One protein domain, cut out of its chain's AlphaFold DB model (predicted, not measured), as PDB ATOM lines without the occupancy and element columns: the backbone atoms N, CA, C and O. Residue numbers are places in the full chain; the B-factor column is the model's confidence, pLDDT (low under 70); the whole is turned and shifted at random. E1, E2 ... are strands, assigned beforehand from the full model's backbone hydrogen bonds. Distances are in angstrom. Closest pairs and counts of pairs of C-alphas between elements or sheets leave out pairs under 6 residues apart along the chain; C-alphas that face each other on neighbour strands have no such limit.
ATOM      1  N   ILE A   3       4.446  13.261  78.419       94.94
ATOM      2  CA  ILE A   3       3.345  14.096  78.901       94.94
ATOM      3  C   ILE A   3       3.686  15.545  78.612       94.94
ATOM      4  O   ILE A   3       4.683  16.055  79.115       94.94
ATOM      5  N   ARG A   4       2.858  16.215  77.813       93.88
ATOM      6  CA  ARG A   4       2.998  17.642  77.538       93.88
ATOM      7  C   ARG A   4       2.264  18.456  78.587       93.88
ATOM      8  O   ARG A   4       1.080  18.246  78.835       93.88
ATOM      9  N   ILE A   5       2.973  19.417  79.150       94.56
ATOM     10  CA  ILE A   5       2.454  20.418  80.068       94.56
ATOM     11  C   ILE A   5       1.931  21.575  79.222       94.56
ATOM     12  O   ILE A   5       2.674  22.174  78.442       94.56
ATOM     13  N   ILE A   6       0.652  21.894  79.368       91.69
ATOM     14  CA  ILE A   6      -0.005  22.982  78.650       91.69
ATOM     15  C   ILE A   6      -0.452  24.001  79.691       91.69
ATOM     16  O   ILE A   6      -1.261  23.708  80.566       91.69
ATOM     17  N   LYS A   7       0.097  25.212  79.613       87.19
ATOM     18  CA  LYS A   7      -0.365  26.343  80.420       87.19
ATOM     19  C   LYS A   7      -1.426  27.071  79.612       87.19
ATOM     20  O   LYS A   7      -1.112  27.631  78.566       87.19
ATOM     21  N   ASP A   8      -2.666  27.023  80.077       84.62
ATOM     22  CA  ASP A   8      -3.802  27.644  79.399       84.62
ATOM     23  C   ASP A   8      -4.587  28.488  80.397       84.62
ATOM     24  O   ASP A   8      -5.073  27.977  81.405       84.62
ATOM     25  N   SER A   9      -4.739  29.777  80.094       77.00
ATOM     26  CA  SER A   9      -5.518  30.714  80.902       77.00
ATOM     27  C   SER A   9      -7.020  30.422  80.882       77.00
ATOM     28  O   SER A   9      -7.745  30.937  81.726       77.00
ATOM     29  N   LYS A  10      -7.515  29.646  79.907       82.69
ATOM     30  CA  LYS A  10      -8.928  29.238  79.843       82.69
ATOM     31  C   LYS A  10      -9.256  28.099  80.802       82.69
ATOM     32  O   LYS A  10     -10.416  27.935  81.174       82.69
ATOM     33  N   ASN A  11      -8.264  27.298  81.178       84.06
ATOM     34  CA  ASN A  11      -8.447  26.256  82.174       84.06
ATOM     35  C   ASN A  11      -8.573  26.918  83.557       84.06
ATOM     36  O   ASN A  11      -7.678  27.689  83.908       84.06
ATOM     37  N   PRO A  12      -9.609  26.603  84.364       80.31
ATOM     38  CA  PRO A  12      -9.740  27.135  85.720       80.31
ATOM     39  C   PRO A  12      -8.461  26.991  86.549       80.31
ATOM     40  O   PRO A  12      -8.108  27.894  87.292       80.31
ATOM     41  N   TYR A  13      -7.728  25.888  86.376       82.69
ATOM     42  CA  TYR A  13      -6.503  25.610  87.123       82.69
ATOM     43  C   TYR A  13      -5.229  26.199  86.507       82.69
ATOM     44  O   TYR A  13      -4.151  26.053  87.084       82.69
ATOM     45  N   GLY A  14      -5.315  26.835  85.336       85.94
ATOM     46  CA  GLY A  14      -4.187  27.435  84.615       85.94
ATOM     47  C   GLY A  14      -3.183  26.447  84.006       85.94
ATOM     48  O   GLY A  14      -2.243  26.862  83.324       85.94
ATOM     49  N   ILE A  15      -3.362  25.142  84.232       90.94
ATOM     50  CA  ILE A  15      -2.463  24.080  83.770       90.94
ATOM     51  C   ILE A  15      -3.235  22.810  83.408       90.94
ATOM     52  O   ILE A  15      -4.148  22.397  84.124       90.94
ATOM     53  N   SER A  16      -2.866  22.177  82.299       91.94
ATOM     54  CA  SER A  16      -3.344  20.862  81.877       91.94
ATOM     55  C   SER A  16      -2.185  19.970  81.431       91.94
ATOM     56  O   SER A  16      -1.121  20.440  81.024       91.94
ATOM     57  N   PHE A  17      -2.406  18.661  81.512       92.69
ATOM     58  CA  PHE A  17      -1.445  17.640  81.115       92.69
ATOM     59  C   PHE A  17      -2.044  16.822  79.974       92.69
ATOM     60  O   PHE A  17      -3.136  16.271  80.104       92.69
ATOM     61  N   LYS A  18      -1.342  16.757  78.843       91.81
ATOM     62  CA  LYS A  18      -1.740  15.968  77.675       91.81
ATOM     63  C   LYS A  18      -0.799  14.782  77.529       91.81
ATOM     64  O   LYS A  18       0.399  14.969  77.318       91.81
ATOM     65  N   LEU A  19      -1.340  13.570  77.609       91.56
ATOM     66  CA  LEU A  19      -0.595  12.363  77.257       91.56
ATOM     67  C   LEU A  19      -0.271  12.384  75.761       91.56
ATOM     68  O   LEU A  19      -1.128  12.692  74.931       91.56
ATOM     69  N   ILE A  20       0.979  12.079  75.436       90.00
ATOM     70  CA  ILE A  20       1.471  11.964  74.068       90.00
ATOM     71  C   ILE A  20       1.913  10.521  73.850       90.00
ATOM     72  O   ILE A  20       2.708   9.982  74.629       90.00
ATOM     73  N   ASP A  21       1.419   9.913  72.771       87.94
ATOM     74  CA  ASP A  21       1.916   8.614  72.340       87.94
ATOM     75  C   ASP A  21       3.407   8.711  71.988       87.94
ATOM     76  O   ASP A  21       3.871   9.650  71.337       87.94
ATOM     77  N   SER A  22       4.165   7.702  72.403       87.75
ATOM     78  CA  SER A  22       5.565   7.521  72.032       87.75
ATOM     79  C   SER A  22       5.843   7.548  70.526       87.75
ATOM     80  O   SER A  22       6.941   7.960  70.139       87.75
ATOM     81  N   LEU A  23       4.870   7.142  69.704       87.50
ATOM     82  CA  LEU A  23       4.946   7.143  68.245       87.50
ATOM     83  C   LEU A  23       4.757   8.541  67.639       87.50
ATOM     84  O   LEU A  23       5.248   8.801  66.543       87.50
ATOM     85  N   CYS A  24       4.111   9.466  68.356       88.75
ATOM     86  CA  CYS A  24       3.999  10.859  67.920       88.75
ATOM     87  C   CYS A  24       5.306  11.640  68.112       88.75
ATOM     88  O   CYS A  24       5.484  12.695  67.509       88.75
ATOM     89  N   ILE A  25       6.242  11.153  68.932       91.00
ATOM     90  CA  ILE A  25       7.606  11.693  68.954       91.00
ATOM     91  C   ILE A  25       8.403  10.992  67.855       91.00
ATOM     92  O   ILE A  25       8.590   9.776  67.909       91.00
ATOM     93  N   ASP A  26       8.898  11.765  66.892       90.19
ATOM     94  CA  ASP A  26       9.459  11.287  65.625       90.19
ATOM     95  C   ASP A  26      10.704  10.401  65.808       90.19
ATOM     96  O   ASP A  26      11.832  10.888  65.856       90.19
ATOM     97  N   PHE A  27      10.513   9.084  65.920       88.81
ATOM     98  CA  PHE A  27      11.600   8.139  66.189       88.81
ATOM     99  C   PHE A  27      12.577   7.990  65.008       88.81
ATOM    100  O   PHE A  27      13.724   7.584  65.205       88.81
ATOM    101  N   GLU A  28      12.160   8.355  63.795       89.31
ATOM    102  CA  GLU A  28      13.003   8.316  62.596       89.31
ATOM    103  C   GLU A  28      13.977   9.497  62.540       89.31
ATOM    104  O   GLU A  28      15.037   9.417  61.908       89.31
ATOM    105  N   LYS A  29      13.674  10.594  63.246       90.69
ATOM    106  CA  LYS A  29      14.529  11.777  63.262       90.69
ATOM    107  C   LYS A  29      15.779  11.533  64.093       90.69
ATOM    108  O   LYS A  29      15.749  11.549  65.323       90.69
ATOM    109  N   ASN A  30      16.897  11.379  63.394       94.00
ATOM    110  CA  ASN A  30      18.210  11.172  63.982       94.00
ATOM    111  C   ASN A  30      19.224  12.119  63.338       94.00
ATOM    112  O   ASN A  30      19.211  12.334  62.126       94.00
ATOM    113  N   ARG A  31      20.099  12.704  64.155       93.88
ATOM    114  CA  ARG A  31      21.179  13.589  63.710       93.88
ATOM    115  C   ARG A  31      22.362  13.454  64.676       93.88
ATOM    116  O   ARG A  31      22.157  13.624  65.875       93.88
ATOM    117  N   PRO A  32      23.590  13.189  64.206       91.62
ATOM    118  CA  PRO A  32      24.761  13.211  65.081       91.62
ATOM    119  C   PRO A  32      25.024  14.628  65.614       91.62
ATOM    120  O   PRO A  32      24.591  15.616  65.016       91.62
ATOM    121  N   SER A  33      25.741  14.745  66.731       91.38
ATOM    122  CA  SER A  33      26.196  16.055  67.208       91.38
ATOM    123  C   SER A  33      27.198  16.670  66.229       91.38
ATOM    124  O   SER A  33      27.975  15.973  65.575       91.38
ATOM    125  N   SER A  34      27.189  17.997  66.133       89.81
ATOM    126  CA  SER A  34      28.168  18.773  65.372       89.81
ATOM    127  C   SER A  34      28.745  19.896  66.239       89.81
ATOM    128  O   SER A  34      28.321  20.104  67.375       89.81
ATOM    129  N   ASN A  35      29.711  20.654  65.714       85.06
ATOM    130  CA  ASN A  35      30.285  21.796  66.439       85.06
ATOM    131  C   ASN A  35      29.249  22.888  66.768       85.06
ATOM    132  O   ASN A  35      29.466  23.659  67.702       85.06
ATOM    133  N   TYR A  36      28.151  22.952  66.011       85.25
ATOM    134  CA  TYR A  36      27.140  24.008  66.111       85.25
ATOM    135  C   TYR A  36      25.773  23.497  66.568       85.25
ATOM    136  O   TYR A  36      24.921  24.300  66.939       85.25
ATOM    137  N   GLU A  37      25.549  22.182  66.540       90.50
ATOM    138  CA  GLU A  37      24.244  21.590  66.805       90.50
ATOM    139  C   GLU A  37      24.336  20.376  67.728       90.50
ATOM    140  O   GLU A  37      25.234  19.538  67.627       90.50
ATOM    141  N   ASN A  38      23.334  20.259  68.588       93.12
ATOM    142  CA  ASN A  38      23.122  19.117  69.462       93.12
ATOM    143  C   ASN A  38      22.752  17.851  68.672       93.12
ATOM    144  O   ASN A  38      22.169  17.922  67.580       93.12
ATOM    145  N   ALA A  39      23.042  16.684  69.252       94.69
ATOM    146  CA  ALA A  39      22.602  15.413  68.686       94.69
ATOM    147  C   ALA A  39      21.079  15.271  68.813       94.69
ATOM    148  O   ALA A  39      20.479  15.722  69.787       94.69
ATOM    149  N   ILE A  40      20.457  14.619  67.835       95.19
ATOM    150  CA  ILE A  40      19.061  14.188  67.882       95.19
ATOM    151  C   ILE A  40      19.062  12.666  67.836       95.19
ATOM    152  O   ILE A  40      19.589  12.076  66.893       95.19
ATOM    153  N   VAL A  41      18.454  12.041  68.838       93.75
ATOM    154  CA  VAL A  41      18.317  10.587  68.931       93.75
ATOM    155  C   VAL A  41      16.839  10.263  69.075       93.75
ATOM    156  O   VAL A  41      16.206  10.675  70.045       93.75
ATOM    157  N   ALA A  42      16.287   9.547  68.097       92.56
ATOM    158  CA  ALA A  42      14.882   9.153  68.040       92.56
ATOM    159  C   ALA A  42      13.917  10.307  68.381       92.56
ATOM    160  O   ALA A  42      13.065  10.179  69.264       92.56
ATOM    161  N   GLY A  43      14.091  11.460  67.730       93.00
ATOM    162  CA  GLY A  43      13.210  12.619  67.898       93.00
ATOM    163  C   GLY A  43      13.419  13.424  69.179       93.00
ATOM    164  O   GLY A  43      12.600  14.291  69.481       93.00
ATOM    165  N   ILE A  44      14.498  13.178  69.924       95.56
ATOM    166  CA  ILE A  44      14.853  13.923  71.139       95.56
ATOM    167  C   ILE A  44      16.205  14.600  70.911       95.56
ATOM    168  O   ILE A  44      17.206  13.929  70.667       95.56
ATOM    169  N   GLU A  45      16.229  15.932  70.963       95.94
ATOM    170  CA  GLU A  45      17.459  16.724  70.923       95.94
ATOM    171  C   GLU A  45      18.120  16.698  72.303       95.94
ATOM    172  O   GLU A  45      17.479  17.056  73.294       95.94
ATOM    173  N   ILE A  46      19.388  16.294  72.370       95.06
ATOM    174  CA  ILE A  46      20.149  16.138  73.614       95.06
ATOM    175  C   ILE A  46      21.406  17.007  73.621       95.06
ATOM    176  O   ILE A  46      22.101  17.124  72.610       95.06
ATOM    177  N   ASP A  47      21.714  17.606  74.769       91.88
ATOM    178  CA  ASP A  47      22.962  18.343  74.960       91.88
ATOM    179  C   ASP A  47      24.176  17.403  75.124       91.88
ATOM    180  O   ASP A  47      24.074  16.175  75.049       91.88
ATOM    181  N   LYS A  48      25.359  17.989  75.345       88.62
ATOM    182  CA  LYS A  48      26.611  17.237  75.553       88.62
ATOM    183  C   LYS A  48      26.595  16.356  76.810       88.62
ATOM    184  O   LYS A  48      27.372  15.410  76.874       88.62
ATOM    185  N   ASP A  49      25.710  16.649  77.761       88.00
ATOM    186  CA  ASP A  49      25.532  15.924  79.021       88.00
ATOM    187  C   ASP A  49      24.327  14.959  78.967       88.00
ATOM    188  O   ASP A  49      23.866  14.476  80.004       88.00
ATOM    189  N   TYR A  50      23.809  14.658  77.767       87.25
ATOM    190  CA  TYR A  50      22.650  13.786  77.528       87.25
ATOM    191  C   TYR A  50      21.336  14.278  78.158       87.25
ATOM    192  O   TYR A  50      20.420  13.485  78.406       87.25
ATOM    193  N   ARG A  51      21.208  15.581  78.419       90.88
ATOM    194  CA  ARG A  51      19.961  16.177  78.909       90.88
ATOM    195  C   ARG A  51      19.069  16.546  77.726       90.88
ATOM    196  O   ARG A  51      19.562  17.105  76.744       90.88
ATOM    197  N   PRO A  52      17.758  16.255  77.794       93.88
ATOM    198  CA  PRO A  52      16.835  16.622  76.733       93.88
ATOM    199  C   PRO A  52      16.685  18.145  76.660       93.88
ATOM    200  O   PRO A  52      16.455  18.804  77.672       93.88
ATOM    201  N   VAL A  53      16.784  18.692  75.450       95.50
ATOM    202  CA  VAL A  53      16.625  20.125  75.158       95.50
ATOM    203  C   VAL A  53      15.303  20.377  74.440       95.50
ATOM    204  O   VAL A  53      14.581  21.320  74.773       95.50
ATOM    205  N   ARG A  54      14.967  19.534  73.456       96.06
ATOM    206  CA  ARG A  54      13.744  19.638  72.648       96.06
ATOM    207  C   ARG A  54      13.245  18.264  72.226       96.06
ATOM    208  O   ARG A  54      14.022  17.322  72.097       96.06
ATOM    209  N   TYR A  55      11.954  18.187  71.950       95.75
ATOM    210  CA  TYR A  55      11.284  17.020  71.401       95.75
ATOM    211  C   TYR A  55      10.660  17.383  70.058       95.75
ATOM    212  O   TYR A  55      10.018  18.425  69.916       95.75
ATOM    213  N   TYR A  56      10.845  16.513  69.074       93.75
ATOM    214  CA  TYR A  56      10.245  16.644  67.754       93.75
ATOM    215  C   TYR A  56       8.943  15.853  67.734       93.75
ATOM    216  O   TYR A  56       8.934  14.637  67.551       93.75
ATOM    217  N   TYR A  57       7.849  16.563  67.981       91.50
ATOM    218  CA  TYR A  57       6.502  16.022  67.968       91.50
ATOM    219  C   TYR A  57       5.935  16.130  66.556       91.50
ATOM    220  O   TYR A  57       5.960  17.196  65.951       91.50
ATOM    221  N   LYS A  58       5.421  15.034  66.015       87.69
ATOM    222  CA  LYS A  58       4.616  15.030  64.801       87.69
ATOM    223  C   LYS A  58       3.167  14.884  65.215       87.69
ATOM    224  O   LYS A  58       2.812  13.930  65.906       87.69
ATOM    225  N   GLU A  59       2.343  15.836  64.800       78.75
ATOM    226  CA  GLU A  59       0.912  15.735  65.034       78.75
ATOM    227  C   GLU A  59       0.369  14.496  64.308       78.75
ATOM    228  O   GLU A  59       0.619  14.302  63.118       78.75
ATOM    229  N   GLY A  60      -0.299  13.622  65.056       66.88
ATOM    230  CA  GLY A  60      -0.984  12.450  64.529       66.88
ATOM    231  C   GLY A  60      -2.474  12.567  64.810       66.88
ATOM    232  O   GLY A  60      -2.862  13.022  65.889       66.88
ATOM    233  N   ASP A  61      -3.295  12.177  63.840       59.75
ATOM    234  CA  ASP A  61      -4.702  11.863  64.097       59.75
ATOM    235  C   ASP A  61      -4.785  10.453  64.708       59.75
ATOM    236  O   ASP A  61      -3.821   9.695  64.636       59.75
ATOM    237  N   THR A  62      -5.929  10.128  65.298       58.09
ATOM    238  CA  THR A  62      -6.288   9.015  66.194       58.09
ATOM    239  C   THR A  62      -5.697   7.627  65.863       58.09
ATOM    240  O   THR A  62      -5.609   6.817  66.773       58.09
ATOM    241  N   ASP A  63      -5.220   7.373  64.636       64.44
ATOM    242  CA  ASP A  63      -4.439   6.176  64.247       64.44
ATOM    243  C   ASP A  63      -3.347   6.426  63.171       64.44
ATOM    244  O   ASP A  63      -2.716   5.493  62.672       64.44
ATOM    245  N   ASN A  64      -3.085   7.682  62.796       65.12
ATOM    246  CA  ASN A  64      -2.054   8.058  61.823       65.12
ATOM    247  C   ASN A  64      -0.861   8.694  62.538       65.12
ATOM    248  O   ASN A  64      -0.763   9.915  62.679       65.12
ATOM    249  N   TYR A  65       0.069   7.850  62.971       66.12
ATOM    250  CA  TYR A  65       1.298   8.293  63.616       66.12
ATOM    251  C   TYR A  65       2.287   8.869  62.594       66.12
ATOM    252  O   TYR A  65       2.468   8.335  61.502       66.12
ATOM    253  N   ALA A  66       2.965   9.955  62.972       61.59
ATOM    254  CA  ALA A  66       4.133  10.500  62.273       61.59
ATOM    255  C   ALA A  66       3.938  11.011  60.820       61.59
ATOM    256  O   ALA A  66       4.929  11.165  60.101       61.59
ATOM    257  N   THR A  67       2.713  11.344  60.396       67.31
ATOM    258  CA  THR A  67       2.433  11.909  59.054       67.31
ATOM    259  C   THR A  67       2.141  13.412  59.040       67.31
ATOM    260  O   THR A  67       2.221  14.034  57.980       67.31
ATOM    261  N   GLY A  68       1.819  14.014  60.188       72.94
ATOM    262  CA  GLY A  68       1.497  15.436  60.281       72.94
ATOM    263  C   GLY A  68       2.708  16.364  60.372       72.94
ATOM    264  O   GLY A  68       3.875  15.961  60.302       72.94
ATOM    265  N   GLN A  69       2.415  17.655  60.534       82.19
ATOM    266  CA  GLN A  69       3.429  18.692  60.676       82.19
ATOM    267  C   GLN A  69       4.281  18.443  61.929       82.19
ATOM    268  O   GLN A  69       3.776  18.083  62.994       82.19
ATOM    269  N   THR A  70       5.596  18.636  61.799       87.00
ATOM    270  CA  THR A  70       6.508  18.555  62.944       87.00
ATOM    271  C   THR A  70       6.457  19.852  63.747       87.00
ATOM    272  O   THR A  70       6.853  20.911  63.261       87.00
ATOM    273  N   GLU A  71       6.015  19.751  64.992       91.69
ATOM    274  CA  GLU A  71       6.129  20.764  66.032       91.69
ATOM    275  C   GLU A  71       7.381  20.491  66.878       91.69
ATOM    276  O   GLU A  71       7.680  19.355  67.254       91.69
ATOM    277  N   ILE A  72       8.131  21.542  67.204       94.31
ATOM    278  CA  ILE A  72       9.289  21.439  68.094       94.31
ATOM    279  C   ILE A  72       8.854  21.905  69.477       94.31
ATOM    280  O   ILE A  72       8.564  23.084  69.673       94.31
ATOM    281  N   ILE A  73       8.840  20.984  70.437       94.94
ATOM    282  CA  ILE A  73       8.412  21.256  71.806       94.94
ATOM    283  C   ILE A  73       9.655  21.355  72.705       94.94
ATOM    284  O   ILE A  73      10.459  20.420  72.746       94.94
ATOM    285  N   PRO A  74       9.850  22.471  73.424       96.06
ATOM    286  CA  PRO A  74      10.895  22.597  74.436       96.06
ATOM    287  C   PRO A  74      10.808  21.517  75.529       96.06
ATOM    288  O   PRO A  74       9.717  21.101  75.919       96.06
ATOM    289  N   ALA A  75      11.952  21.057  76.045       94.94
ATOM    290  CA  ALA A  75      11.978  19.979  77.035       94.94
ATOM    291  C   ALA A  75      11.344  20.343  78.388       94.94
ATOM    292  O   ALA A  75      10.857  19.455  79.077       94.94
ATOM    293  N   ASP A  76      11.285  21.625  78.753       93.88
ATOM    294  CA  ASP A  76      10.602  22.104  79.965       93.88
ATOM    295  C   ASP A  76       9.072  21.948  79.903       93.88
ATOM    296  O   ASP A  76       8.397  22.042  80.928       93.88
ATOM    297  N   GLN A  77       8.520  21.684  78.715       94.50
ATOM    298  CA  GLN A  77       7.098  21.413  78.502       94.50
ATOM    299  C   GLN A  77       6.780  19.917  78.425       94.50
ATOM    300  O   GLN A  77       5.613  19.574  78.243       94.50
ATOM    301  N   ILE A  78       7.767  19.022  78.532       94.94
ATOM    302  CA  ILE A  78       7.552  17.576  78.418       94.94
ATOM    303  C   ILE A  78       8.113  16.840  79.631       94.94
ATOM    304  O   ILE A  78       9.306  16.876  79.915       94.94
ATOM    305  N   ILE A  79       7.246  16.070  80.280       94.69
ATOM    306  CA  ILE A  79       7.633  15.052  81.250       94.69
ATOM    307  C   ILE A  79       7.867  13.761  80.465       94.69
ATOM    308  O   ILE A  79       6.932  13.170  79.918       94.69
ATOM    309  N   HIS A  80       9.125  13.337  80.374       94.38
ATOM    310  CA  HIS A  80       9.500  12.088  79.721       94.38
ATOM    311  C   HIS A  80       9.793  11.018  80.773       94.38
ATOM    312  O   HIS A  80      10.855  11.008  81.391       94.38
ATOM    313  N   ILE A  81       8.842  10.105  80.946       93.75
ATOM    314  CA  ILE A  81       8.871   9.055  81.964       93.75
ATOM    315  C   ILE A  81       9.324   7.752  81.313       93.75
ATOM    316  O   ILE A  81       8.638   7.222  80.431       93.75
TER     317      ILE A  81
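Overview. This is residues 3 to 81 of the 353 residues of the protein "Lambda family phage portal protein" of Victivallis vadensis (UniProt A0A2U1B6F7). Two small antiparallel sheets stand next to each other in an elongated model: a three-stranded one made of the hairpin E1 and E2 with E7 added beside E1, and a twisted four-stranded meander, E3 to E6, in which each strand is the antiparallel neighbour of the one before. The turn from E6 to E7 joins them, and the long unnamed stretch of residues 21 to 38 runs from E2 to the far edge strand, E3. The printed part has 79 residues with seven named strands, E1 to E7 along the chain, and no named helix; the sheet orders are E2, E1, E7 and E3, E4, E5, E6, both antiparallel. The class is all strand, though under half of the residues, 32 of 79, are in named elements. The whole is only just compact, close to loose, with a radius of gyration of the C-alphas of 13.7 A and spans of 44 by 28 by 21 A.

Along the chain. Find C-alpha 3 at (3.345, 14.096, 78.901); from there E1 runs through residues 3 to 7, 12.9 A. E2 follows at residues 15 to 20, 16.0 A. Go on to E3, residues 39 to 41, 6.5 A, and E4, residues 44 to 46, 6.3 A. E5, residues 52 to 58, is the longest strand at 17.2 A and begins at C-alpha 52, (16.835, 16.622, 76.733). E6, residues 70 to 74, covers 12.9 A, and E7, residues 78 to 80, 6.0 A, ends at C-alpha 80, (9.500, 12.088, 79.721).

Arrangement. Begin with the larger sheet, where the strands' lines turn by 67 degrees from edge to edge. Inner strand E5 forms a hairpin with E6 at 154 degrees; look for N 57 and O 71, 2.9 A. On to E4, also a hairpin with E5, N 45 and O 54 are 2.8 A apart. E3 and E4 form a hairpin too, with N 41 and O 44 at 2.9 A. In the other sheet, the hairpin E1 and E2 has N 4 and O 18 at 2.8 A, and antiparallel E1 and E7 have N 79 and O 3 at 2.8 A. E6 and E7 meet only through their link. The closest C-alphas of E5 and E7, those of Tyr 55 and Ile 78, are 8.0 A apart. E1 and E5 are apart.

Size, cuts and confidence. The C-alphas of Pro 12 and Asn 35, the two farthest apart, are 44.7 A from each other. The printed part has no cut. The links E2 to E3 and E5 to E6 are long. Mean pLDDT of the printed part is 87.7; look at residues 60 to 67 for values under 70.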